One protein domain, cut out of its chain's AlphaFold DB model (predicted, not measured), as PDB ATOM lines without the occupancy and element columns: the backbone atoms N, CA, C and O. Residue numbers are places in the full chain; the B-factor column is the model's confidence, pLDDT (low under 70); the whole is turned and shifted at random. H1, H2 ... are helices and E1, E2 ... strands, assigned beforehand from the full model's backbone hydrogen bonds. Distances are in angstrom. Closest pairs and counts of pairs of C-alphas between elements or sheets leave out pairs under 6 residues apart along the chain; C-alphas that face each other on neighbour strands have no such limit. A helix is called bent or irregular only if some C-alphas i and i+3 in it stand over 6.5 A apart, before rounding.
ATOM      1  N   THR A   4     199.733 223.653 219.997       76.62
ATOM      2  CA  THR A   4     201.123 224.132 219.871       76.62
ATOM      3  C   THR A   4     202.192 223.065 220.135       76.62
ATOM      4  O   THR A   4     203.351 223.264 219.781       76.62
ATOM      5  N   SER A   5     201.845 221.927 220.751       81.56
ATOM      6  CA  SER A   5     202.779 220.804 220.946       81.56
ATOM      7  C   SER A   5     202.781 219.778 219.816       81.56
ATOM      8  O   SER A   5     203.736 219.018 219.706       81.56
ATOM      9  N   GLN A   6     201.763 219.763 218.959       84.25
ATOM     10  CA  GLN A   6     201.661 218.791 217.873       84.25
ATOM     11  C   GLN A   6     202.382 219.313 216.634       84.25
ATOM     12  O   GLN A   6     202.255 220.487 216.303       84.25
ATOM     13  N   GLN A   7     203.151 218.464 215.958       83.88
ATOM     14  CA  GLN A   7     203.807 218.825 214.692       83.88
ATOM     15  C   GLN A   7     202.878 218.670 213.489       83.88
ATOM     16  O   GLN A   7     203.068 219.325 212.468       83.88
ATOM     17  N   ILE A   8     201.872 217.809 213.619       84.25
ATOM     18  CA  ILE A   8     200.962 217.420 212.549       84.25
ATOM     19  C   ILE A   8     199.539 217.524 213.088       84.25
ATOM     20  O   ILE A   8     199.279 217.113 214.219       84.25
ATOM     21  N   ILE A   9     198.634 218.068 212.276       80.06
ATOM     22  CA  ILE A   9     197.198 218.076 212.551       80.06
ATOM     23  C   ILE A   9     196.515 217.213 211.492       80.06
ATOM     24  O   ILE A   9     196.769 217.374 210.298       80.06
ATOM     25  N   GLN A  10     195.668 216.290 211.942       79.62
ATOM     26  CA  GLN A  10     194.839 215.451 211.082       79.62
ATOM     27  C   GLN A  10     193.385 215.901 211.208       79.62
ATOM     28  O   GLN A  10     192.860 215.975 212.319       79.62
ATOM     29  N   PHE A  11     192.742 216.185 210.077       75.06
ATOM     30  CA  PHE A  11     191.331 216.552 210.017       75.06
ATOM     31  C   PHE A  11     190.543 215.520 209.221       75.06
ATOM     32  O   PHE A  11     190.916 215.170 208.105       75.06
ATOM     33  N   TYR A  12     189.435 215.075 209.809       72.88
ATOM     34  CA  TYR A  12     188.484 214.134 209.210       72.88
ATOM     35  C   TYR A  12     187.153 214.810 208.848       72.88
ATOM     36  O   TYR A  12     186.197 214.135 208.484       72.88
ATOM     37  N   HIS A  13     187.061 216.132 209.008       72.88
ATOM     38  CA  HIS A  13     185.821 216.885 208.868       72.88
ATOM     39  C   HIS A  13     185.990 217.963 207.808       72.88
ATOM     40  O   HIS A  13     186.878 218.794 207.954       72.88
ATOM     41  N   HIS A  14     185.144 217.938 206.782       73.56
ATOM     42  CA  HIS A  14     185.178 218.853 205.644       73.56
ATOM     43  C   HIS A  14     183.870 219.632 205.543       73.56
ATOM     44  O   HIS A  14     182.814 219.102 205.896       73.56
ATOM     45  N   HIS A  15     183.925 220.851 205.006       73.12
ATOM     46  CA  HIS A  15     182.721 221.611 204.676       73.12
ATOM     47  C   HIS A  15     182.637 221.975 203.197       73.12
ATOM     48  O   HIS A  15     183.635 221.989 202.474       73.12
ATOM     49  N   THR A  16     181.421 222.290 202.762       69.00
ATOM     50  CA  THR A  16     181.153 222.932 201.479       69.00
ATOM     51  C   THR A  16     181.700 224.368 201.476       69.00
ATOM     52  O   THR A  16     181.946 224.928 202.547       69.00
ATOM     53  N   PRO A  17     181.837 225.018 200.303       65.88
ATOM     54  CA  PRO A  17     182.177 226.445 200.216       65.88
ATOM     55  C   PRO A  17     181.221 227.361 201.002       65.88
ATOM     56  O   PRO A  17     181.593 228.455 201.409       65.88
ATOM     57  N   GLU A  18     179.995 226.899 201.245       65.75
ATOM     58  CA  GLU A  18     178.959 227.583 202.029       65.75
ATOM     59  C   GLU A  18     179.095 227.337 203.549       65.75
ATOM     60  O   GLU A  18     178.383 227.934 204.353       65.75
ATOM     61  N   GLY A  19     180.030 226.474 203.963       63.78
ATOM     62  CA  GLY A  19     180.354 226.200 205.361       63.78
ATOM     63  C   GLY A  19     179.534 225.091 206.024       63.78
ATOM     64  O   GLY A  19     179.628 224.931 207.242       63.78
ATOM     65  N   TYR A  20     178.762 224.316 205.255       67.94
ATOM     66  CA  TYR A  20     177.987 223.180 205.763       67.94
ATOM     67  C   TYR A  20     178.822 221.894 205.798       67.94
ATOM     68  O   TYR A  20     179.610 221.665 204.881       67.94
ATOM     69  N   PRO A  21     178.659 221.030 206.817       68.44
ATOM     70  CA  PRO A  21     179.414 219.784 206.923       68.44
ATOM     71  C   PRO A  21     179.105 218.849 205.750       68.44
ATOM     72  O   PRO A  21     177.948 218.549 205.455       68.44
ATOM     73  N   VAL A  22     180.152 218.362 205.085       70.50
ATOM     74  CA  VAL A  22     180.027 217.363 204.020       70.50
ATOM     75  C   VAL A  22     179.953 215.992 204.682       70.50
ATOM     76  O   VAL A  22     180.950 215.465 205.169       70.50
ATOM     77  N   HIS A  23     178.757 215.408 204.717       62.34
ATOM     78  CA  HIS A  23     178.521 214.116 205.370       62.34
ATOM     79  C   HIS A  23     179.082 212.901 204.605       62.34
ATOM     80  O   HIS A  23     179.138 211.810 205.169       62.34
ATOM     81  N   LEU A  24     179.491 213.056 203.341       60.12
ATOM     82  CA  LEU A  24     179.929 211.950 202.485       60.12
ATOM     83  C   LEU A  24     181.030 212.381 201.504       60.12
ATOM     84  O   LEU A  24     180.711 212.608 200.346       60.12
ATOM     85  N   ILE A  25     182.303 212.446 201.904       53.56
ATOM     86  CA  ILE A  25     183.423 212.165 200.981       53.56
ATOM     87  C   ILE A  25     184.515 211.417 201.763       53.56
ATOM     88  O   ILE A  25     184.743 211.659 202.943       53.56
ATOM     89  N   GLU A  26     185.087 210.431 201.079       50.91
ATOM     90  CA  GLU A  26     186.046 209.401 201.469       50.91
ATOM     91  C   GLU A  26     187.044 209.727 202.593       50.91
ATOM     92  O   GLU A  26     187.607 210.809 202.703       50.91
ATOM     93  N   LYS A  27     187.292 208.677 203.385       57.44
ATOM     94  CA  LYS A  27     188.043 208.536 204.646       57.44
ATOM     95  C   LYS A  27     189.518 208.989 204.647       57.44
ATOM     96  O   LYS A  27     190.278 208.508 205.488       57.44
ATOM     97  N   ILE A  28     189.964 209.840 203.730       64.62
ATOM     98  CA  ILE A  28     191.364 210.263 203.660       64.62
ATOM     99  C   ILE A  28     191.543 211.485 204.570       64.62
ATOM    100  O   ILE A  28     191.050 212.563 204.241       64.62
ATOM    101  N   PRO A  29     192.230 211.357 205.722       71.75
ATOM    102  CA  PRO A  29     192.462 212.496 206.593       71.75
ATOM    103  C   PRO A  29     193.287 213.554 205.871       71.75
ATOM    104  O   PRO A  29     194.342 213.262 205.302       71.75
ATOM    105  N   THR A  30     192.859 214.808 205.975       74.75
ATOM    106  CA  THR A  30     193.711 215.918 205.559       74.75
ATOM    107  C   THR A  30     194.794 216.105 206.605       74.75
ATOM    108  O   THR A  30     194.521 216.445 207.758       74.75
ATOM    109  N   VAL A  31     196.035 215.860 206.195       79.19
ATOM    110  CA  VAL A  31     197.218 216.016 207.039       79.19
ATOM    111  C   VAL A  31     197.854 217.369 206.745       79.19
ATOM    112  O   VAL A  31     198.263 217.643 205.618       79.19
ATOM    113  N   ILE A  32     197.943 218.220 207.764       80.38
ATOM    114  CA  ILE A  32     198.551 219.548 207.666       80.38
ATOM    115  C   ILE A  32     199.734 219.603 208.628       80.38
ATOM    116  O   ILE A  32     199.611 219.269 209.810       80.38
ATOM    117  N   GLN A  33     200.893 220.039 208.129       83.88
ATOM    118  CA  GLN A  33     202.022 220.361 208.994       83.88
ATOM    119  C   GLN A  33     201.655 221.581 209.836       83.88
ATOM    120  O   GLN A  33     201.318 222.626 209.291       83.88
ATOM    121  N   ASN A  34     201.705 221.450 211.158       84.12
ATOM    122  CA  ASN A  34     201.221 222.479 212.063       84.12
ATOM    123  C   ASN A  34     202.158 223.702 212.070       84.12
ATOM    124  O   ASN A  34     203.226 223.641 212.692       84.12
ATOM    125  N   PRO A  35     201.765 224.846 211.481       81.31
ATOM    126  CA  PRO A  35     202.597 226.042 211.506       81.31
ATOM    127  C   PRO A  35     202.693 226.627 212.923       81.31
ATOM    128  O   PRO A  35     203.645 227.345 213.227       81.31
ATOM    129  N   LEU A  36     201.758 226.292 213.821       87.06
ATOM    130  CA  LEU A  36     201.736 226.729 215.219       87.06
ATOM    131  C   LEU A  36     202.547 225.825 216.152       87.06
ATOM    132  O   LEU A  36     202.573 226.081 217.359       87.06
ATOM    133  N   HIS A  37     203.206 224.784 215.628       88.31
ATOM    134  CA  HIS A  37     204.095 223.962 216.434       88.31
ATOM    135  C   HIS A  37     205.199 224.826 217.050       88.31
ATOM    136  O   HIS A  37     205.858 225.606 216.355       88.31
ATOM    137  N   ARG A  38     205.397 224.661 218.359       85.38
ATOM    138  CA  ARG A  38     206.465 225.305 219.115       85.38
ATOM    139  C   ARG A  38     207.347 224.258 219.771       85.38
ATOM    140  O   ARG A  38     206.882 223.466 220.600       85.38
ATOM    141  N   SER A  39     208.633 224.330 219.459       87.19
ATOM    142  CA  SER A  39     209.663 223.558 220.152       87.19
ATOM    143  C   SER A  39     209.766 223.963 221.630       87.19
ATOM    144  O   SER A  39     209.289 225.022 222.049       87.19
ATOM    145  N   CYS A  40     210.417 223.129 222.447       87.81
ATOM    146  CA  CYS A  40     210.697 223.472 223.845       87.81
ATOM    147  C   CYS A  40     211.506 224.782 223.959       87.81
ATOM    148  O   CYS A  40     211.188 225.634 224.787       87.81
ATOM    149  N   CYS A  41     212.473 224.983 223.057       88.19
ATOM    150  CA  CYS A  41     213.285 226.196 222.995       88.19
ATOM    151  C   CYS A  41     212.429 227.443 222.722       88.19
ATOM    152  O   CYS A  41     212.490 228.409 223.475       88.19
ATOM    153  N   GLU A  42     211.544 227.407 221.722       86.25
ATOM    154  CA  GLU A  42     210.644 228.534 221.429       86.25
ATOM    155  C   GLU A  42     209.701 228.843 222.598       86.25
ATOM    156  O   GLU A  42     209.408 230.007 222.873       86.25
ATOM    157  N   LYS A  43     209.247 227.821 223.334       87.56
ATOM    158  CA  LYS A  43     208.446 228.039 224.545       87.56
ATOM    159  C   LYS A  43     209.243 228.785 225.609       87.56
ATOM    160  O   LYS A  43     208.714 229.740 226.169       87.56
ATOM    161  N   PHE A  44     210.493 228.400 225.855       87.12
ATOM    162  CA  PHE A  44     211.367 229.095 226.801       87.12
ATOM    163  C   PHE A  44     211.655 230.537 226.360       87.12
ATOM    164  O   PHE A  44     211.432 231.474 227.126       87.12
ATOM    165  N   LEU A  45     212.050 230.725 225.100       87.06
ATOM    166  CA  LEU A  45     212.347 232.039 224.531       87.06
ATOM    167  C   LEU A  45     211.139 232.990 224.588       87.06
ATOM    168  O   LEU A  45     211.326 234.193 224.726       87.06
ATOM    169  N   SER A  46     209.904 232.473 224.579       86.75
ATOM    170  CA  SER A  46     208.692 233.301 224.723       86.75
ATOM    171  C   SER A  46     208.583 234.042 226.062       86.75
ATOM    172  O   SER A  46     207.754 234.937 226.194       86.75
ATOM    173  N   TYR A  47     209.394 233.679 227.061       84.56
ATOM    174  CA  TYR A  47     209.465 234.366 228.354       84.56
ATOM    175  C   TYR A  47     210.626 235.360 228.448       84.56
ATOM    176  O   TYR A  47     210.667 236.153 229.386       84.56
ATOM    177  N   LEU A  48     211.554 235.346 227.489       84.50
ATOM    178  CA  LEU A  48     212.654 236.301 227.444       84.50
ATOM    179  C   LEU A  48     212.194 237.582 226.736       84.50
ATOM    180  O   LEU A  48     211.680 237.484 225.623       84.50
ATOM    181  N   PRO A  49     212.407 238.780 227.307       78.06
ATOM    182  CA  PRO A  49     211.891 240.035 226.748       78.06
ATOM    183  C   PRO A  49     212.248 240.260 225.276       78.06
ATOM    184  O   PRO A  49     211.386 240.603 224.477       78.06
ATOM    185  N   LEU A  50     213.502 239.983 224.904       79.62
ATOM    186  CA  LEU A  50     214.007 240.185 223.543       79.62
ATOM    187  C   LEU A  50     213.357 239.249 222.514       79.62
ATOM    188  O   LEU A  50     213.180 239.620 221.358       79.62
ATOM    189  N   PHE A  51     212.984 238.036 222.928       86.94
ATOM    190  CA  PHE A  51     212.460 237.011 222.025       86.94
ATOM    191  C   PHE A  51     210.935 236.880 222.092       86.94
ATOM    192  O   PHE A  51     210.322 236.443 221.119       86.94
ATOM    193  N   SER A  52     210.311 237.303 223.195       86.75
ATOM    194  CA  SER A  52     208.861 237.274 223.409       86.75
ATOM    195  C   SER A  52     208.121 237.990 222.283       86.75
ATOM    196  O   SER A  52     207.243 237.400 221.655       86.75
ATOM    197  N   THR A  53     208.520 239.223 221.959       87.50
ATOM    198  CA  THR A  53     207.857 240.021 220.921       87.50
ATOM    199  C   THR A  53     207.970 239.374 219.543       87.50
ATOM    200  O   THR A  53     206.968 239.250 218.836       87.50
ATOM    201  N   TYR A  54     209.162 238.885 219.180       89.25
ATOM    202  CA  TYR A  54     209.385 238.175 217.918       89.25
ATOM    203  C   TYR A  54     208.530 236.905 217.815       89.25
ATOM    204  O   TYR A  54     207.898 236.651 216.788       89.25
ATOM    205  N   ILE A  55     208.466 236.117 218.891       89.44
ATOM    206  CA  ILE A  55     207.675 234.883 218.934       89.44
ATOM    207  C   ILE A  55     206.179 235.193 218.835       89.44
ATOM    208  O   ILE A  55     205.473 234.502 218.095       89.44
ATOM    209  N   GLY A  56     205.706 236.248 219.505       87.94
ATOM    210  CA  GLY A  56     204.331 236.731 219.395       87.94
ATOM    211  C   GLY A  56     203.977 237.119 217.960       87.94
ATOM    212  O   GLY A  56     203.026 236.578 217.393       87.94
ATOM    213  N   PHE A  57     204.799 237.962 217.330       90.06
ATOM    214  CA  PHE A  57     204.614 238.391 215.939       90.06
ATOM    215  C   PHE A  57     204.596 237.210 214.960       90.06
ATOM    216  O   PHE A  57     203.644 237.031 214.196       90.06
ATOM    217  N   ARG A  58     205.610 236.340 215.030       91.06
ATOM    218  CA  ARG A  58     205.712 235.143 214.185       91.06
ATOM    219  C   ARG A  58     204.516 234.210 214.372       91.06
ATOM    220  O   ARG A  58     204.065 233.591 213.411       91.06
ATOM    221  N   THR A  59     204.000 234.098 215.594       89.88
ATOM    222  CA  THR A  59     202.823 233.267 215.875       89.88
ATOM    223  C   THR A  59     201.570 233.848 215.242       89.88
ATOM    224  O   THR A  59     200.815 233.089 214.645       89.88
ATOM    225  N   LEU A  60     201.362 235.166 215.309       90.94
ATOM    226  CA  LEU A  60     200.220 235.812 214.655       90.94
ATOM    227  C   LEU A  60     200.230 235.573 213.138       90.94
ATOM    228  O   LEU A  60     199.209 235.158 212.597       90.94
ATOM    229  N   LEU A  61     201.385 235.714 212.478       90.12
ATOM    230  CA  LEU A  61     201.524 235.406 211.045       90.12
ATOM    231  C   LEU A  61     201.206 233.938 210.722       90.12
ATOM    232  O   LEU A  61     200.538 233.626 209.738       90.12
ATOM    233  N   ARG A  62     201.665 233.013 211.571       89.56
ATOM    234  CA  ARG A  62     201.418 231.575 211.403       89.56
ATOM    235  C   ARG A  62     199.965 231.180 211.640       89.56
ATOM    236  O   ARG A  62     199.531 230.188 211.066       89.56
ATOM    237  N   ILE A  63     199.220 231.933 212.452       88.06
ATOM    238  CA  ILE A  63     197.772 231.740 212.596       88.06
ATOM    239  C   ILE A  63     197.081 232.057 211.272       88.06
ATOM    240  O   ILE A  63     196.278 231.248 210.833       88.06
ATOM    241  N   SER A  64     197.429 233.166 210.615       85.50
ATOM    242  CA  SER A  64     196.848 233.513 209.311       85.50
ATOM    243  C   SER A  64     197.133 232.442 208.256       85.50
ATOM    244  O   SER A  64     196.218 232.000 207.575       85.50
ATOM    245  N   SER A  65     198.372 231.939 208.195       85.31
ATOM    246  CA  SER A  65     198.734 230.834 207.293       85.31
ATOM    247  C   SER A  65     197.986 229.529 207.609       85.31
ATOM    248  O   SER A  65     197.641 228.775 206.695       85.31
ATOM    249  N   LEU A  66     197.713 229.250 208.891       84.56
ATOM    250  CA  LEU A  66     196.888 228.108 209.283       84.56
ATOM    251  C   LEU A  66     195.432 228.305 208.861       84.56
ATOM    252  O   LEU A  66     194.858 227.385 208.294       84.56
ATOM    253  N   GLU A  67     194.843 229.469 209.136       82.69
ATOM    254  CA  GLU A  67     193.460 229.788 208.766       82.69
ATOM    255  C   GLU A  67     193.262 229.653 207.250       82.69
ATOM    256  O   GLU A  67     192.356 228.942 206.830       82.69
ATOM    257  N   GLU A  68     194.179 230.196 206.447       80.00
ATOM    258  CA  GLU A  68     194.184 230.047 204.986       80.00
ATOM    259  C   GLU A  68     194.313 228.573 204.559       80.00
ATOM    260  O   GLU A  68     193.557 228.084 203.722       80.00
ATOM    261  N   SER A  69     195.224 227.813 205.177       76.19
ATOM    262  CA  SER A  69     195.393 226.384 204.869       76.19
ATOM    263  C   SER A  69     194.156 225.550 205.220       76.19
ATOM    264  O   SER A  69     193.859 224.575 204.525       76.19
ATOM    265  N   LEU A  70     193.451 225.903 206.297       76.50
ATOM    266  CA  LEU A  70     192.226 225.237 206.739       76.50
ATOM    267  C   LEU A  70     191.021 225.627 205.883       76.50
ATOM    268  O   LEU A  70     190.177 224.774 205.612       76.50
ATOM    269  N   GLU A  71     190.954 226.874 205.433       73.00
ATOM    270  CA  GLU A  71     189.935 227.344 204.498       73.00
ATOM    271  C   GLU A  71     190.076 226.629 203.149       73.00
ATOM    272  O   GLU A  71     189.124 226.010 202.683       73.00
ATOM    273  N   ILE A  72     191.289 226.587 202.585       66.69
ATOM    274  CA  ILE A  72     191.544 225.986 201.267       66.69
ATOM    275  C   ILE A  72     191.383 224.457 201.279       66.69
ATOM    276  O   ILE A  72     190.833 223.893 200.336       66.69
ATOM    277  N   ARG A  73     191.897 223.754 202.302       62.31
ATOM    278  CA  ARG A  73     191.968 222.273 202.280       62.31
ATOM    279  C   ARG A  73     190.789 221.579 202.949       62.31
ATOM    280  O   ARG A  73     190.504 220.426 202.639       62.31
ATOM    281  N   VAL A  74     190.160 222.241 203.914       63.59
ATOM    282  CA  VAL A  74     189.174 221.622 204.810       63.59
ATOM    283  C   VAL A  74     187.839 222.378 204.764       63.59
ATOM    284  O   VAL A  74     186.809 221.847 205.181       63.59
ATOM    285  N   GLY A  75     187.825 223.603 204.228       58.16
ATOM    286  CA  GLY A  75     186.648 224.463 204.218       58.16
ATOM    287  C   GLY A  75     186.207 224.841 205.628       58.16
ATOM    288  O   GLY A  75     185.015 224.989 205.858       58.16
ATOM    289  N   ILE A  76     187.105 224.906 206.628       63.69
ATOM    290  CA  ILE A  76     186.685 225.165 208.019       63.69
ATOM    291  C   ILE A  76     185.940 226.496 208.110       63.69
ATOM    292  O   ILE A  76     186.533 227.567 208.045       63.69
ATOM    293  N   SER A  77     184.628 226.410 208.322       63.03
ATOM    294  CA  SER A  77     183.795 227.576 208.561       63.03
ATOM    295  C   SER A  77     183.852 227.966 210.033       63.03
ATOM    296  O   SER A  77     183.689 227.130 210.928       63.03
ATOM    297  N   LYS A  78     184.008 229.268 210.295       65.06
ATOM    298  CA  LYS A  78     183.874 229.860 211.640       65.06
ATOM    299  C   LYS A  78     182.477 229.644 212.244       65.06
ATOM    300  O   LYS A  78     182.306 229.843 213.442       65.06
ATOM    301  N   ILE A  79     181.505 229.249 211.421       63.28
ATOM    302  CA  ILE A  79     180.093 229.061 211.774       63.28
ATOM    303  C   ILE A  79     179.818 227.615 212.229       63.28
ATOM    304  O   ILE A  79     178.824 227.359 212.906       63.28
ATOM    305  N   CYS A  80     180.701 226.660 211.914       68.25
ATOM    306  CA  CYS A  80     180.485 225.265 212.276       68.25
ATOM    307  C   CYS A  80     180.640 225.036 213.790       68.25
ATOM    308  O   CYS A  80     181.701 225.271 214.373       68.25
ATOM    309  N   SER A  81     179.573 224.538 214.418       67.31
ATOM    310  CA  SER A  81     179.500 224.239 215.853       67.31
ATOM    311  C   SER A  81     179.914 222.807 216.212       67.31
ATOM    312  O   SER A  81     179.999 222.474 217.394       67.31
ATOM    313  N   LEU A  82     180.191 221.956 215.220       70.56
ATOM    314  CA  LEU A  82     180.575 220.560 215.432       70.56
ATOM    315  C   LEU A  82     182.072 220.432 215.761       70.56
ATOM    316  O   LEU A  82     182.922 221.163 215.238       70.56
ATOM    317  N   SER A  83     182.414 219.469 216.619       65.00
ATOM    318  CA  SER A  83     183.807 219.019 216.772       65.00
ATOM    319  C   SER A  83     184.232 218.297 215.485       65.00
ATOM    320  O   SER A  83     183.421 217.542 214.943       65.00
ATOM    321  N   PRO A  84     185.447 218.528 214.936       71.38
ATOM    322  CA  PRO A  84     186.628 219.199 215.514       71.38
ATOM    323  C   PRO A  84     186.747 220.722 215.283       71.38
ATOM    324  O   PRO A  84     187.719 221.338 215.726       71.38
ATOM    325  N   CYS A  85     185.798 221.364 214.600       75.88
ATOM    326  CA  CYS A  85     185.912 222.774 214.195       75.88
ATOM    327  C   CYS A  85     185.802 223.740 215.377       75.88
ATOM    328  O   CYS A  85     186.590 224.681 215.487       75.88
ATOM    329  N   LEU A  86     184.896 223.457 216.315       76.56
ATOM    330  CA  LEU A  86     184.756 224.229 217.551       76.56
ATOM    331  C   LEU A  86     186.036 224.189 218.414       76.56
ATOM    332  O   LEU A  86     186.489 225.212 218.939       76.56
ATOM    333  N   GLU A  87     186.656 223.013 218.533       80.19
ATOM    334  CA  GLU A  87     187.904 222.823 219.282       80.19
ATOM    335  C   GLU A  87     189.074 223.573 218.636       80.19
ATOM    336  O   GLU A  87     189.861 224.219 219.328       80.19
ATOM    337  N   MET A  88     189.159 223.550 217.306       80.69
ATOM    338  CA  MET A  88     190.173 224.291 216.558       80.69
ATOM    339  C   MET A  88     189.996 225.805 216.718       80.69
ATOM    340  O   MET A  88     190.952 226.501 217.060       80.69
ATOM    341  N   ASN A  89     188.773 226.318 216.553       81.69
ATOM    342  CA  ASN A  89     188.480 227.748 216.669       81.69
ATOM    343  C   ASN A  89     188.787 228.285 218.075       81.69
ATOM    344  O   ASN A  89     189.443 229.321 218.222       81.69
ATOM    345  N   SER A  90     188.371 227.561 219.117       84.25
ATOM    346  CA  SER A  90     188.662 227.936 220.507       84.25
ATOM    347  C   SER A  90     190.164 227.899 220.818       84.25
ATOM    348  O   SER A  90     190.693 228.811 221.465       84.25
ATOM    349  N   ALA A  91     190.885 226.901 220.309       84.75
ATOM    350  CA  ALA A  91     192.327 226.807 220.480       84.75
ATOM    351  C   ALA A  91     193.083 227.912 219.719       84.75
ATOM    352  O   ALA A  91     193.983 228.525 220.295       84.75
ATOM    353  N   ILE A  92     192.698 228.231 218.478       86.94
ATOM    354  CA  ILE A  92     193.269 229.349 217.708       86.94
ATOM    355  C   ILE A  92     193.044 230.673 218.445       86.94
ATOM    356  O   ILE A  92     193.986 231.453 218.591       86.94
ATOM    357  N   ALA A  93     191.840 230.917 218.970       86.38
ATOM    358  CA  ALA A  93     191.544 232.122 219.746       86.38
ATOM    359  C   ALA A  93     192.442 232.241 220.993       86.38
ATOM    360  O   ALA A  93     192.993 233.311 221.270       86.38
ATOM    361  N   SER A  94     192.651 231.133 221.709       89.38
ATOM    362  CA  SER A  94     193.560 231.072 222.859       89.38
ATOM    363  C   SER A  94     195.017 231.359 222.466       89.38
ATOM    364  O   SER A  94     195.688 232.184 223.094       89.38
ATOM    365  N   ILE A  95     195.509 230.747 221.383       88.00
ATOM    366  CA  ILE A  95     196.873 230.967 220.879       88.00
ATOM    367  C   ILE A  95     197.052 232.413 220.408       88.00
ATOM    368  O   ILE A  95     198.069 233.024 220.729       88.00
ATOM    369  N   ARG A  96     196.059 232.993 219.726       90.56
ATOM    370  CA  ARG A  96     196.058 234.402 219.309       90.56
ATOM    371  C   ARG A  96     196.176 235.331 220.514       90.56
ATOM    372  O   ARG A  96     197.009 236.231 220.505       90.56
ATOM    373  N   ARG A  97     195.395 235.090 221.573       89.62
ATOM    374  CA  ARG A  97     195.476 235.873 222.815       89.62
ATOM    375  C   ARG A  97     196.866 235.783 223.446       89.62
ATOM    376  O   ARG A  97     197.432 236.808 223.816       89.62
ATOM    377  N   ASN A  98     197.441 234.585 223.521       88.50
ATOM    378  CA  ASN A  98     198.798 234.395 224.039       88.50
ATOM    379  C   ASN A  98     199.859 235.083 223.172       88.50
ATOM    380  O   ASN A  98     200.777 235.692 223.712       88.50
ATOM    381  N   ALA A  99     199.714 235.036 221.849       88.62
ATOM    382  CA  ALA A  99     200.616 235.707 220.922       88.62
ATOM    383  C   ALA A  99     200.570 237.234 221.082       88.62
ATOM    384  O   ALA A  99     201.615 237.873 221.034       88.62
ATOM    385  N   TRP A 100     199.398 237.816 221.358       90.12
ATOM    386  CA  TRP A 100     199.279 239.234 221.718       90.12
ATOM    387  C   TRP A 100     199.988 239.571 223.034       90.12
ATOM    388  O   TRP A 100     200.701 240.567 223.101       90.12
ATOM    389  N   LEU A 101     199.850 238.734 224.067       88.75
ATOM    390  CA  LEU A 101     200.567 238.925 225.337       88.75
ATOM    391  C   LEU A 101     202.092 238.821 225.174       88.75
ATOM    392  O   LEU A 101     202.836 239.505 225.877       88.75
ATOM    393  N   GLU A 102     202.549 237.959 224.266       88.62
ATOM    394  CA  GLU A 102     203.958 237.820 223.894       88.62
ATOM    395  C   GLU A 102     204.446 239.029 223.087       88.62
ATOM    396  O   GLU A 102     205.505 239.574 223.400       88.62
ATOM    397  N   LEU A 103     203.649 239.487 222.116       87.75
ATOM    398  CA  LEU A 103     203.933 240.652 221.275       87.75
ATOM    399  C   LEU A 103     204.084 241.923 222.116       87.75
ATOM    400  O   LEU A 103     205.080 242.631 221.996       87.75
ATOM    401  N   LEU A 104     203.126 242.169 223.011       86.00
ATOM    402  CA  LEU A 104     203.124 243.317 223.920       86.00
ATOM    403  C   LEU A 104     204.166 243.195 225.045       86.00
ATOM    404  O   LEU A 104     204.249 244.071 225.900       86.00
ATOM    405  N   GLY A 105     204.918 242.092 225.108       83.00
ATOM    406  CA  GLY A 105     205.923 241.852 226.141       83.00
ATOM    407  C   GLY A 105     205.353 241.610 227.543       83.00
ATOM    408  O   GLY A 105     206.121 241.311 228.455       83.00
ATOM    409  N   ILE A 106     204.029 241.658 227.732       84.38
ATOM    410  CA  ILE A 106     203.345 241.496 229.028       84.38
ATOM    411  C   ILE A 106     203.742 240.177 229.694       84.38
ATOM    412  O   ILE A 106     204.017 240.136 230.893       84.38
ATOM    413  N   LYS A 107     203.834 239.101 228.907       80.19
ATOM    414  CA  LYS A 107     204.233 237.779 229.405       80.19
ATOM    415  C   LYS A 107     205.649 237.787 229.994       80.19
ATOM    416  O   LYS A 107     205.874 237.230 231.067       80.19
ATOM    417  N   SER A 108     206.582 238.455 229.317       80.75
ATOM    418  CA  SER A 108     207.965 238.607 229.782       80.75
ATOM    419  C   SER A 108     208.079 239.549 230.987       80.75
ATOM    420  O   SER A 108     208.792 239.238 231.939       80.75
ATOM    421  N   LEU A 109     207.312 240.646 231.013       84.81
ATOM    422  CA  LEU A 109     207.268 241.584 232.141       84.81
ATOM    423  C   LEU A 109     206.757 240.906 233.412       84.81
ATOM    424  O   LEU A 109     207.347 241.062 234.480       84.81
ATOM    425  N   PHE A 110     205.703 240.100 233.291       85.75
ATOM    426  CA  PHE A 110     205.173 239.324 234.406       85.75
ATOM    427  C   PHE A 110     206.206 238.319 234.939       85.75
ATOM    428  O   PHE A 110     206.363 238.171 236.152       85.75
ATOM    429  N   ALA A 111     206.960 237.672 234.044       84.00
ATOM    430  CA  ALA A 111     208.043 236.773 234.431       84.00
ATOM    431  C   ALA A 111     209.165 237.515 235.180       84.00
ATOM    432  O   ALA A 111     209.576 237.062 236.249       84.00
ATOM    433  N   ILE A 112     209.607 238.676 234.677       85.94
ATOM    434  CA  ILE A 112     210.606 239.524 235.351       85.94
ATOM    435  C   ILE A 112     210.115 239.923 236.742       85.94
ATOM    436  O   ILE A 112     210.831 239.740 237.724       85.94
ATOM    437  N   PHE A 113     208.882 240.417 236.846       89.19
ATOM    438  CA  PHE A 113     208.294 240.837 238.114       89.19
ATOM    439  C   PHE A 113     208.284 239.702 239.147       89.19
ATOM    440  O   PHE A 113     208.695 239.890 240.294       89.19
ATOM    441  N   HIS A 114     207.900 238.491 238.734       88.94
ATOM    442  CA  HIS A 114     207.944 237.310 239.593       88.94
ATOM    443  C   HIS A 114     209.361 236.954 240.059       88.94
ATOM    444  O   HIS A 114     209.541 236.575 241.220       88.94
ATOM    445  N   VAL A 115     210.358 237.068 239.177       90.00
ATOM    446  CA  VAL A 115     211.766 236.838 239.527       90.00
ATOM    447  C   VAL A 115     212.232 237.870 240.551       90.00
ATOM    448  O   VAL A 115     212.768 237.483 241.588       90.00
ATOM    449  N   VAL A 116     211.951 239.156 240.329       91.69
ATOM    450  CA  VAL A 116     212.308 240.240 241.258       91.69
ATOM    451  C   VAL A 116     211.687 240.008 242.638       91.69
ATOM    452  O   VAL A 116     212.397 240.045 243.642       91.69
ATOM    453  N   ILE A 117     210.394 239.668 242.711       93.69
ATOM    454  CA  ILE A 117     209.733 239.344 243.987       93.69
ATOM    455  C   ILE A 117     210.400 238.155 244.679       93.69
ATOM    456  O   ILE A 117     210.590 238.186 245.896       93.69
ATOM    457  N   ARG A 118     210.740 237.091 243.940       92.75
ATOM    458  CA  ARG A 118     211.414 235.918 244.520       92.75
ATOM    459  C   ARG A 118     212.771 236.285 245.102       92.75
ATOM    460  O   ARG A 118     213.067 235.856 246.212       92.75
ATOM    461  N   VAL A 119     213.547 237.098 244.393       93.00
ATOM    462  CA  VAL A 119     214.849 237.583 244.859       93.00
ATOM    463  C   VAL A 119     214.685 238.415 246.133       93.00
ATOM    464  O   VAL A 119     215.337 238.125 247.132       93.00
ATOM    465  N   ILE A 120     213.749 239.370 246.160       93.56
ATOM    466  CA  ILE A 120     213.465 240.178 247.358       93.56
ATOM    467  C   ILE A 120     213.059 239.286 248.537       93.56
ATOM    468  O   ILE A 120     213.590 239.433 249.635       93.56
ATOM    469  N   ARG A 121     212.148 238.327 248.324       92.56
ATOM    470  CA  ARG A 121     211.724 237.383 249.372       92.56
ATOM    471  C   ARG A 121     212.885 236.540 249.885       92.56
ATOM    472  O   ARG A 121     212.981 236.339 251.090       92.56
ATOM    473  N   PHE A 122     213.761 236.077 248.996       93.19
ATOM    474  CA  PHE A 122     214.960 235.335 249.369       93.19
ATOM    475  C   PHE A 122     215.888 236.182 250.248       93.19
ATOM    476  O   PHE A 122     216.251 235.740 251.336       93.19
ATOM    477  N   PHE A 123     216.184 237.422 249.845       92.88
ATOM    478  CA  PHE A 123     216.994 238.345 250.646       92.88
ATOM    479  C   PHE A 123     216.366 238.644 252.009       92.88
ATOM    480  O   PHE A 123     217.058 238.610 253.022       92.88
ATOM    481  N   LEU A 124     215.054 238.884 252.070       92.00
ATOM    482  CA  LEU A 124     214.360 239.115 253.340       92.00
ATOM    483  C   LEU A 124     214.429 237.891 254.263       92.00
ATOM    484  O   LEU A 124     214.652 238.052 255.461       92.00
ATOM    485  N   SER A 125     214.261 236.681 253.726       89.31
ATOM    486  CA  SER A 125     214.408 235.438 254.491       89.31
ATOM    487  C   SER A 125     215.840 235.236 254.987       89.31
ATOM    488  O   SER A 125     216.035 234.902 256.152       89.31
ATOM    489  N   TYR A 126     216.835 235.508 254.143       90.75
ATOM    490  CA  TYR A 126     218.248 235.438 254.508       90.75
ATOM    491  C   TYR A 126     218.603 236.439 255.621       90.75
ATOM    492  O   TYR A 126     219.177 236.070 256.643       90.75
ATOM    493  N   CYS A 127     218.161 237.695 255.501       86.62
ATOM    494  CA  CYS A 127     218.352 238.714 256.535       86.62
ATOM    495  C   CYS A 127     217.639 238.372 257.854       86.62
ATOM    496  O   CYS A 127     218.136 238.720 258.924       86.62
ATOM    497  N   LYS A 128     216.480 237.698 257.803       84.44
ATOM    498  CA  LYS A 128     215.801 237.194 259.009       84.44
ATOM    499  C   LYS A 128     216.621 236.107 259.704       84.44
ATOM    500  O   LYS A 128     216.749 236.171 260.920       84.44
TER     501      LYS A 128
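Overview. This is residues 4 to 128 of the 151 residues of an uncharacterized protein of Chlamydia psittaci 10_743_SC13 (UniProt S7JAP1). A helical hairpin of two long helices, H2 and H3, makes the core, and a third long helix, H4, sticks out beyond one end of it as an arm with its residues 113 to 128. A small ribbon of two antiparallel strands, E1 and E2, lies beside residues 66 to 74 of H2, and the short helix H1 packs on the other end of H2. The printed part has 125 residues with two named strands and four named helices, in the order E1, E2, H1, H2, H3, H4, and is mostly helix. It is loose, with a radius of gyration of the C-alphas of 19.7 A, and a rod in outline, spanning 71 by 24 by 22 A.

Along the chain. E1, residues 8 to 11, begins at C-alpha 8 (200.962, 217.420, 212.549) and E2 is residues 30 to 33; each is 10.0 A long. H1, residues 40 to 45, measures 8.8 A. H2, residues 49 to 74, measures 36.6 A and is irregular, but only just: C-alphas 50 and 53 are 6.7 A apart. H3, residues 85 to 103, measures 26.4 A. H4, residues 106 to 128, measures 32.7 A and ends at C-alpha 128 (215.801, 237.194, 259.009).

Arrangement. E1 and E2 form a hairpin, with N 9 and O 32 at 2.9 A. H2 is the hub. With residues 52 to 63 alone it touches H3 in a helical hairpin, opposite ways at a shallow tilt of 24 degrees; the closest C-alphas, of Thr 53 and Leu 103, are 4.0 A apart. H2 and H1 touch at a steep tilt of 51 degrees, closest at the C-alphas of Phe 51 and Leu 45, 5.6 A. H2 and H4 touch only at their ends, closest at the C-alphas of Pro 49 and Ser 108, 5.2 A. Every O i to N i+4 pair is within hydrogen-bond range in H1, H3 and H4, and 20 of 22 in H2.

Size, cuts and confidence. The C-alphas farthest apart, of Leu 24 and Lys 128, are 71.5 A apart. The printed part has no cut. The link from E1 to E2, 18 residues, is long. The pLDDT is under 70 at residues 16 to 21, 23 to 28, 72 to 81 and 83.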